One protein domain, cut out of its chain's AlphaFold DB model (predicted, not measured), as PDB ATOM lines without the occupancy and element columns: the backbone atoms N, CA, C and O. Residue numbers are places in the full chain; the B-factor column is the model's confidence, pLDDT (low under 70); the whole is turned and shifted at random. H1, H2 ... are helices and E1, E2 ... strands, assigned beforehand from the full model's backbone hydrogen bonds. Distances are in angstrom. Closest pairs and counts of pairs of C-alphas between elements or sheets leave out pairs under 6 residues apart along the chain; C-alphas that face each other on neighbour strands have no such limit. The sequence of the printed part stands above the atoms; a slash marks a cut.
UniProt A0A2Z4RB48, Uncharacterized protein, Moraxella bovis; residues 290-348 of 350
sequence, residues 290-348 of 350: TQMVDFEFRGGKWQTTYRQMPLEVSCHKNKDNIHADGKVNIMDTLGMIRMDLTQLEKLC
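What this domain is: This is residues 290 to 348 of the 350 residues of an uncharacterized protein of Moraxella bovis (UniProt A0A2Z4RB48). Two small three-stranded sheets stand like walls partly face to face, joined along one side where E1 runs on into E2 and open on the other between E4 and E6. The short helix H1 and the long link 314 to 326 lie at one end. The 59 printed residues hold E1 E2 E3 E4 E5 E6 H1 in that order, mostly strand; the antiparallel sheets run E1 - E5 - E6 and E2 - E3 - E4. The whole is compact, radius of gyration of the C-alphas 11.2 A, and only just elongated, 33 by 22 by 18 A.

How they stand to each other: E1, residues 290 to 294, runs on at 43 degrees into E2, residues 296 to 298. E2, E3 (301 to 306) and E4 (309 to 313) form a meander, each strand the antiparallel neighbour of the one before; N 296 and O 303 are 2.8 A apart, N 304 and O 311 3.0 A. E5, residues 327 to 333, is antiparallel to E1, with N 291 and O 330 at 2.9 A. E6, residues 336 to 339, makes a hairpin with E5, with N 331 and O 338 at 2.8 A. E4 and E6 are apart. H1, residues 341 to 347, only grazes both sheets; the closest C-alphas of E5 and H1, Val 328 and Gln 343, are 5.6 A apart. In H1, 1 of 3 O i to N i+4 pairs and 3 of 4 O i to N i+3 pairs are within hydrogen-bond range.

Where its parts are: E1 begins at C-alpha 290 (10.159, -29.667, -50.804) and spans 13.3 A, E2 6.2 A, E3 15.5 A, E4 13.2 A, E5 18.8 A and E6 9.9 A. H1, 10.0 A long, ends at C-alpha 347 (23.012, -24.657, -40.158).

The domain as a whole: The C-alphas farthest apart, of Asn 318 and Leu 334, are 33.4 A apart. The printed part has no cut; the link E4 to E5 is long. pLDDT is under 70 at residues 306 to 309, 316 to 326, 332 to 338 and 348.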
ATOM      1  N   THR A 290       9.212 -29.711 -51.918       70.81
ATOM      2  CA  THR A 290      10.159 -29.667 -50.804       70.81
ATOM      3  C   THR A 290      10.924 -30.985 -50.747       70.81
ATOM      4  O   THR A 290      10.315 -32.054 -50.708       70.81
ATOM      5  N   GLN A 291      12.251 -30.918 -50.754       75.94
ATOM      6  CA  GLN A 291      13.137 -32.076 -50.658       75.94
ATOM      7  C   GLN A 291      14.108 -31.888 -49.502       75.94
ATOM      8  O   GLN A 291      14.617 -30.789 -49.280       75.94
ATOM      9  N   MET A 292      14.364 -32.968 -48.771       79.94
ATOM     10  CA  MET A 292      15.374 -32.989 -47.722       79.94
ATOM     11  C   MET A 292      16.734 -33.256 -48.363       79.94
ATOM     12  O   MET A 292      16.880 -34.216 -49.119       79.94
ATOM     13  N   VAL A 293      17.711 -32.405 -48.073       81.56
ATOM     14  CA  VAL A 293      19.079 -32.529 -48.571       81.56
ATOM     15  C   VAL A 293      20.036 -32.550 -47.392       81.56
ATOM     16  O   VAL A 293      19.920 -31.736 -46.474       81.56
ATOM     17  N   ASP A 294      20.966 -33.498 -47.440       82.69
ATOM     18  CA  ASP A 294      22.060 -33.636 -46.486       82.69
ATOM     19  C   ASP A 294      23.239 -32.760 -46.917       82.69
ATOM     20  O   ASP A 294      23.783 -32.902 -48.019       82.69
ATOM     21  N   PHE A 295      23.624 -31.837 -46.042       80.44
ATOM     22  CA  PHE A 295      24.833 -31.034 -46.154       80.44
ATOM     23  C   PHE A 295      25.930 -31.620 -45.271       80.44
ATOM     24  O   PHE A 295      25.734 -31.857 -44.082       80.44
ATOM     25  N   GLU A 296      27.120 -31.781 -45.838       81.06
ATOM     26  CA  GLU A 296      28.313 -32.176 -45.100       81.06
ATOM     27  C   GLU A 296      29.141 -30.946 -44.727       81.06
ATOM     28  O   GLU A 296      29.367 -30.054 -45.546       81.06
ATOM     29  N   PHE A 297      29.637 -30.897 -43.493       77.75
ATOM     30  CA  PHE A 297      30.508 -29.812 -43.057       77.75
ATOM     31  C   PHE A 297      31.968 -30.118 -43.411       77.75
ATOM     32  O   PHE A 297      32.590 -31.003 -42.817       77.75
ATOM     33  N   ARG A 298      32.537 -29.387 -44.376       75.38
ATOM     34  CA  ARG A 298      33.936 -29.530 -44.813       75.38
ATOM     35  C   ARG A 298      34.577 -28.151 -44.986       75.38
ATOM     36  O   ARG A 298      33.994 -27.246 -45.571       75.38
ATOM     37  N   GLY A 299      35.788 -27.970 -44.452       71.50
ATOM     38  CA  GLY A 299      36.569 -26.738 -44.656       71.50
ATOM     39  C   GLY A 299      35.925 -25.445 -44.123       71.50
ATOM     40  O   GLY A 299      36.171 -24.377 -44.675       71.50
ATOM     41  N   GLY A 300      35.091 -25.519 -43.078       72.06
ATOM     42  CA  GLY A 300      34.424 -24.345 -42.497       72.06
ATOM     43  C   GLY A 300      33.111 -23.940 -43.178       72.06
ATOM     44  O   GLY A 300      32.542 -22.909 -42.818       72.06
ATOM     45  N   LYS A 301      32.628 -24.727 -44.148       77.00
ATOM     46  CA  LYS A 301      31.362 -24.509 -44.857       77.00
ATOM     47  C   LYS A 301      30.513 -25.779 -44.869       77.00
ATOM     48  O   LYS A 301      31.042 -26.889 -44.846       77.00
ATOM     49  N   TRP A 302      29.202 -25.603 -44.963       78.88
ATOM     50  CA  TRP A 302      28.267 -26.677 -45.279       78.88
ATOM     51  C   TRP A 302      28.199 -26.835 -46.796       78.88
ATOM     52  O   TRP A 302      27.923 -25.864 -47.501       78.88
ATOM     53  N   GLN A 303      28.471 -28.033 -47.303       83.12
ATOM     54  CA  GLN A 303      28.550 -28.320 -48.734       83.12
ATOM     55  C   GLN A 303      27.725 -29.556 -49.084       83.12
ATOM     56  O   GLN A 303      27.672 -30.527 -48.333       83.12
ATOM     57  N   THR A 304      27.094 -29.535 -50.251       82.50
ATOM     58  CA  THR A 304      26.449 -30.713 -50.838       82.50
ATOM     59  C   THR A 304      26.439 -30.594 -52.356       82.50
ATOM     60  O   THR A 304      26.663 -29.518 -52.915       82.50
ATOM     61  N   THR A 305      26.186 -31.706 -53.036       76.19
ATOM     62  CA  THR A 305      25.954 -31.711 -54.481       76.19
ATOM     63  C   THR A 305      24.508 -32.108 -54.723       76.19
ATOM     64  O   THR A 305      24.152 -33.279 -54.609       76.19
ATOM     65  N   TYR A 306      23.668 -31.134 -55.068       69.94
ATOM     66  CA  TYR A 306      22.273 -31.384 -55.416       69.94
ATOM     67  C   TYR A 306      22.118 -31.284 -56.931       69.94
ATOM     68  O   TYR A 306      22.400 -30.242 -57.519       69.94
ATOM     69  N   ARG A 307      21.710 -32.389 -57.573       63.88
ATOM     70  CA  ARG A 307      21.515 -32.483 -59.035       63.88
ATOM     71  C   ARG A 307      22.678 -31.896 -59.847       63.88
ATOM     72  O   ARG A 307      22.478 -31.092 -60.748       63.88
ATOM     73  N   GLN A 308      23.901 -32.310 -59.507       60.06
ATOM     74  CA  GLN A 308      25.145 -31.901 -60.182       60.06
ATOM     75  C   GLN A 308      25.520 -30.413 -60.027       60.06
ATOM     76  O   GLN A 308      26.528 -29.988 -60.588       60.06
ATOM     77  N   MET A 309      24.781 -29.632 -59.231       65.44
ATOM     78  CA  MET A 309      25.168 -28.278 -58.833       65.44
ATOM     79  C   MET A 309      25.774 -28.291 -57.420       65.44
ATOM     80  O   MET A 309      25.155 -28.833 -56.494       65.44
ATOM     81  N   PRO A 310      26.973 -27.709 -57.222       73.19
ATOM     82  CA  PRO A 310      27.540 -27.549 -55.891       73.19
ATOM     83  C   PRO A 310      26.766 -26.467 -55.131       73.19
ATOM     84  O   PRO A 310      26.642 -25.332 -55.593       73.19
ATOM     85  N   LEU A 311      26.244 -26.819 -53.958       77.12
ATOM     86  CA  LEU A 311      25.605 -25.883 -53.036       77.12
ATOM     87  C   LEU A 311      26.517 -25.676 -51.832       77.12
ATOM     88  O   LEU A 311      26.924 -26.643 -51.188       77.12
ATOM     89  N   GLU A 312      26.798 -24.415 -51.505       79.25
ATOM     90  CA  GLU A 312      27.597 -24.044 -50.339       79.25
ATOM     91  C   GLU A 312      26.844 -23.059 -49.448       79.25
ATOM     92  O   GLU A 312      26.286 -22.068 -49.924       79.25
ATOM     93  N   VAL A 313      26.884 -23.295 -48.137       74.56
ATOM     94  CA  VAL A 313      26.390 -22.367 -47.116       74.56
ATOM     95  C   VAL A 313      27.531 -22.057 -46.152       74.56
ATOM     96  O   VAL A 313      28.099 -22.946 -45.517       74.56
ATOM     97  N   SER A 314      27.879 -20.776 -46.038       72.50
ATOM     98  CA  SER A 314      28.881 -20.278 -45.092       72.50
ATOM     99  C   SER A 314      28.231 -19.371 -44.050       72.50
ATOM    100  O   SER A 314      27.628 -18.357 -44.405       72.50
ATOM    101  N   CYS A 315      28.386 -19.704 -42.770       70.94
ATOM    102  CA  CYS A 315      27.912 -18.869 -41.669       70.94
ATOM    103  C   CYS A 315      28.867 -17.684 -41.431       70.94
ATOM    104  O   CYS A 315      30.084 -17.797 -41.583       70.94
ATOM    105  N   HIS A 316      28.323 -16.518 -41.076       65.88
ATOM    106  CA  HIS A 316      29.119 -15.318 -40.789       65.88
ATOM    107  C   HIS A 316      29.974 -15.507 -39.517       65.88
ATOM    108  O   HIS A 316      29.515 -16.138 -38.575       65.88
ATOM    109  N   LYS A 317      31.173 -14.898 -39.452       56.44
ATOM    110  CA  LYS A 317      32.207 -15.074 -38.394       56.44
ATOM    111  C   LYS A 317      31.768 -14.992 -36.912       56.44
ATOM    112  O   LYS A 317      32.527 -15.443 -36.068       56.44
ATOM    113  N   ASN A 318      30.599 -14.429 -36.599       53.28
ATOM    114  CA  ASN A 318      30.078 -14.294 -35.227       53.28
ATOM    115  C   ASN A 318      28.967 -15.310 -34.897       53.28
ATOM    116  O   ASN A 318      28.217 -15.099 -33.952       53.28
ATOM    117  N   LYS A 319      28.815 -16.359 -35.711       57.09
ATOM    118  CA  LYS A 319      27.843 -17.440 -35.541       57.09
ATOM    119  C   LYS A 319      28.586 -18.768 -35.443       57.09
ATOM    120  O   LYS A 319      29.357 -19.089 -36.348       57.09
ATOM    121  N   ASP A 320      28.344 -19.535 -34.383       55.69
ATOM    122  CA  ASP A 320      28.940 -20.863 -34.226       55.69
ATOM    123  C   ASP A 320      28.258 -21.877 -35.162       55.69
ATOM    124  O   ASP A 320      27.028 -21.940 -35.265       55.69
ATOM    125  N   ASN A 321      29.065 -22.694 -35.849       55.56
ATOM    126  CA  ASN A 321      28.585 -23.867 -36.581       55.56
ATOM    127  C   ASN A 321      28.251 -24.948 -35.546       55.56
ATOM    128  O   ASN A 321      29.145 -25.610 -35.022       55.56
ATOM    129  N   ILE A 322      26.978 -25.090 -35.188       56.41
ATOM    130  CA  ILE A 322      26.541 -26.062 -34.176       56.41
ATOM    131  C   ILE A 322      26.217 -27.396 -34.859       56.41
ATOM    132  O   ILE A 322      25.904 -27.410 -36.045       56.41
ATOM    133  N   HIS A 323      26.295 -28.492 -34.091       53.44
ATOM    134  CA  HIS A 323      25.826 -29.858 -34.369       53.44
ATOM    135  C   HIS A 323      24.416 -29.936 -34.996       53.44
ATOM    136  O   HIS A 323      23.459 -30.393 -34.371       53.44
ATOM    137  N   ALA A 324      24.283 -29.490 -36.239       59.34
ATOM    138  CA  ALA A 324      23.192 -29.835 -37.122       59.34
ATOM    139  C   ALA A 324      23.491 -31.218 -37.703       59.34
ATOM    140  O   ALA A 324      24.637 -31.530 -38.024       59.34
ATOM    141  N   ASP A 325      22.461 -32.032 -37.890       63.47
ATOM    142  CA  ASP A 325      22.547 -33.294 -38.628       63.47
ATOM    143  C   ASP A 325      22.748 -33.079 -40.142       63.47
ATOM    144  O   ASP A 325      22.727 -34.045 -40.894       63.47
ATOM    145  N   GLY A 326      22.937 -31.826 -40.584       67.69
ATOM    146  CA  GLY A 326      23.137 -31.442 -41.982       67.69
ATOM    147  C   GLY A 326      21.855 -31.457 -42.813       67.69
ATOM    148  O   GLY A 326      21.878 -31.045 -43.972       67.69
ATOM    149  N   LYS A 327      20.723 -31.878 -42.234       80.25
ATOM    150  CA  LYS A 327      19.480 -32.124 -42.966       80.25
ATOM    151  C   LYS A 327      18.606 -30.891 -43.031       80.25
ATOM    152  O   LYS A 327      17.942 -30.499 -42.066       80.25
ATOM    153  N   VAL A 328      18.538 -30.313 -44.218       79.06
ATOM    154  CA  VAL A 328      17.731 -29.125 -44.489       79.06
ATOM    155  C   VAL A 328      16.757 -29.381 -45.617       79.06
ATOM    156  O   VAL A 328      17.058 -30.045 -46.607       79.06
ATOM    157  N   ASN A 329      15.563 -28.827 -45.458       80.50
ATOM    158  CA  ASN A 329      14.574 -28.845 -46.515       80.50
ATOM    159  C   ASN A 329      14.851 -27.693 -47.482       80.50
ATOM    160  O   ASN A 329      14.838 -26.527 -47.086       80.50
ATOM    161  N   ILE A 330      15.061 -28.027 -48.751       76.38
ATOM    162  CA  ILE A 330      15.111 -27.062 -49.846       76.38
ATOM    163  C   ILE A 330      13.834 -27.164 -50.675       76.38
ATOM    164  O   ILE A 330      13.264 -28.243 -50.853       76.38
ATOM    165  N   MET A 331      13.370 -26.027 -51.177       71.12
ATOM    166  CA  MET A 331      12.302 -25.961 -52.165       71.12
ATOM    167  C   MET A 331      12.938 -25.769 -53.532       71.12
ATOM    168  O   MET A 331      13.570 -24.746 -53.806       71.12
ATOM    169  N   ASP A 332      12.767 -26.773 -54.378       65.12
ATOM    170  CA  ASP A 332      13.218 -26.729 -55.759       65.12
ATOM    171  C   ASP A 332      12.148 -26.023 -56.601       65.12
ATOM    172  O   ASP A 332      11.019 -26.510 -56.733       65.12
ATOM    173  N   THR A 333      12.480 -24.833 -57.097       63.91
ATOM    174  CA  THR A 333      11.608 -23.993 -57.927       63.91
ATOM    175  C   THR A 333      12.196 -23.841 -59.326       63.91
ATOM    176  O   THR A 333      13.355 -24.160 -59.575       63.91
ATOM    177  N   LEU A 334      11.391 -23.346 -60.266       58.47
ATOM    178  CA  LEU A 334      11.774 -23.196 -61.670       58.47
ATOM    179  C   LEU A 334      13.043 -22.317 -61.769       58.47
ATOM    180  O   LEU A 334      12.998 -21.126 -61.480       58.47
ATOM    181  N   GLY A 335      14.192 -22.931 -62.079       53.66
ATOM    182  CA  GLY A 335      15.501 -22.264 -62.183       53.66
ATOM    183  C   GLY A 335      16.099 -21.712 -60.877       53.66
ATOM    184  O   GLY A 335      17.102 -21.007 -60.933       53.66
ATOM    185  N   MET A 336      15.512 -21.993 -59.708       59.66
ATOM    186  CA  MET A 336      15.976 -21.464 -58.420       59.66
ATOM    187  C   MET A 336      15.838 -22.496 -57.301       59.66
ATOM    188  O   MET A 336      14.768 -23.067 -57.094       59.66
ATOM    189  N   ILE A 337      16.890 -22.657 -56.501       67.06
ATOM    190  CA  ILE A 337      16.841 -23.423 -55.252       67.06
ATOM    191  C   ILE A 337      16.598 -22.437 -54.116       67.06
ATOM    192  O   ILE A 337      17.343 -21.471 -53.950       67.06
ATOM    193  N   ARG A 338      15.537 -22.661 -53.341       69.19
ATOM    194  CA  ARG A 338      15.169 -21.808 -52.208       69.19
ATOM    195  C   ARG A 338      15.333 -22.577 -50.906       69.19
ATOM    196  O   ARG A 338      14.968 -23.747 -50.819       69.19
ATOM    197  N   MET A 339      15.836 -21.903 -49.883       70.25
ATOM    198  CA  MET A 339      15.909 -22.422 -48.520       70.25
ATOM    199  C   MET A 339      15.254 -21.402 -47.594       70.25
ATOM    200  O   MET A 339      15.557 -20.213 -47.674       70.25
ATOM    201  N   ASP A 340      14.329 -21.860 -46.753       73.06
ATOM    202  CA  ASP A 340      13.699 -20.998 -45.753       73.06
ATOM    203  C   ASP A 340      14.721 -20.572 -44.686       73.06
ATOM    204  O   ASP A 340      15.633 -21.332 -44.342       73.06
ATOM    205  N   LEU A 341      14.551 -19.372 -44.126       71.31
ATOM    206  CA  LEU A 341      15.417 -18.840 -43.075       71.31
ATOM    207  C   LEU A 341      15.479 -19.781 -41.869       71.31
ATOM    208  O   LEU A 341      16.554 -19.967 -41.310       71.31
ATOM    209  N   THR A 342      14.366 -20.429 -41.512       73.75
ATOM    210  CA  THR A 342      14.325 -21.392 -40.398       73.75
ATOM    211  C   THR A 342      15.204 -22.620 -40.649       73.75
ATOM    212  O   THR A 342      15.772 -23.179 -39.713       73.75
ATOM    213  N   GLN A 343      15.356 -23.043 -41.911       74.56
ATOM    214  CA  GLN A 343      16.259 -24.133 -42.290       74.56
ATOM    215  C   GLN A 343      17.711 -23.653 -42.320       74.56
ATOM    216  O   GLN A 343      18.603 -24.384 -41.901       74.56
ATOM    217  N   LEU A 344      17.944 -22.406 -42.736       72.56
ATOM    218  CA  LEU A 344      19.266 -21.782 -42.689       72.56
ATOM    219  C   LEU A 344      19.766 -21.608 -41.241       72.56
ATOM    220  O   LEU A 344      20.947 -21.797 -40.959       72.56
ATOM    221  N   GLU A 345      18.867 -21.299 -40.303       73.88
ATOM    222  CA  GLU A 345      19.159 -21.192 -38.867       73.88
ATOM    223  C   GLU A 345      19.536 -22.529 -38.220       73.88
ATOM    224  O   GLU A 345      20.253 -22.528 -37.218       73.88
ATOM    225  N   LYS A 346      19.124 -23.667 -38.803       73.25
ATOM    226  CA  LYS A 346      19.621 -24.986 -38.375       73.25
ATOM    227  C   LYS A 346      21.115 -25.133 -38.643       73.25
ATOM    228  O   LYS A 346      21.807 -25.715 -37.822       73.25
ATOM    229  N   LEU A 347      21.600 -24.597 -39.765       71.81
ATOM    230  CA  LEU A 347      23.012 -24.657 -40.158       71.81
ATOM    231  C   LEU A 347      23.851 -23.546 -39.505       71.81
ATOM    232  O   LEU A 347      25.026 -23.761 -39.211       71.81
ATOM    233  N   CYS A 348      23.253 -22.371 -39.271       69.56
ATOM    234  CA  CYS A 348      23.923 -21.166 -38.775       69.56
ATOM    235  C   CYS A 348      23.166 -20.529 -37.596       69.56
ATOM    236  O   CYS A 348      22.295 -19.669 -37.800       69.56
TER     237      CYS A 348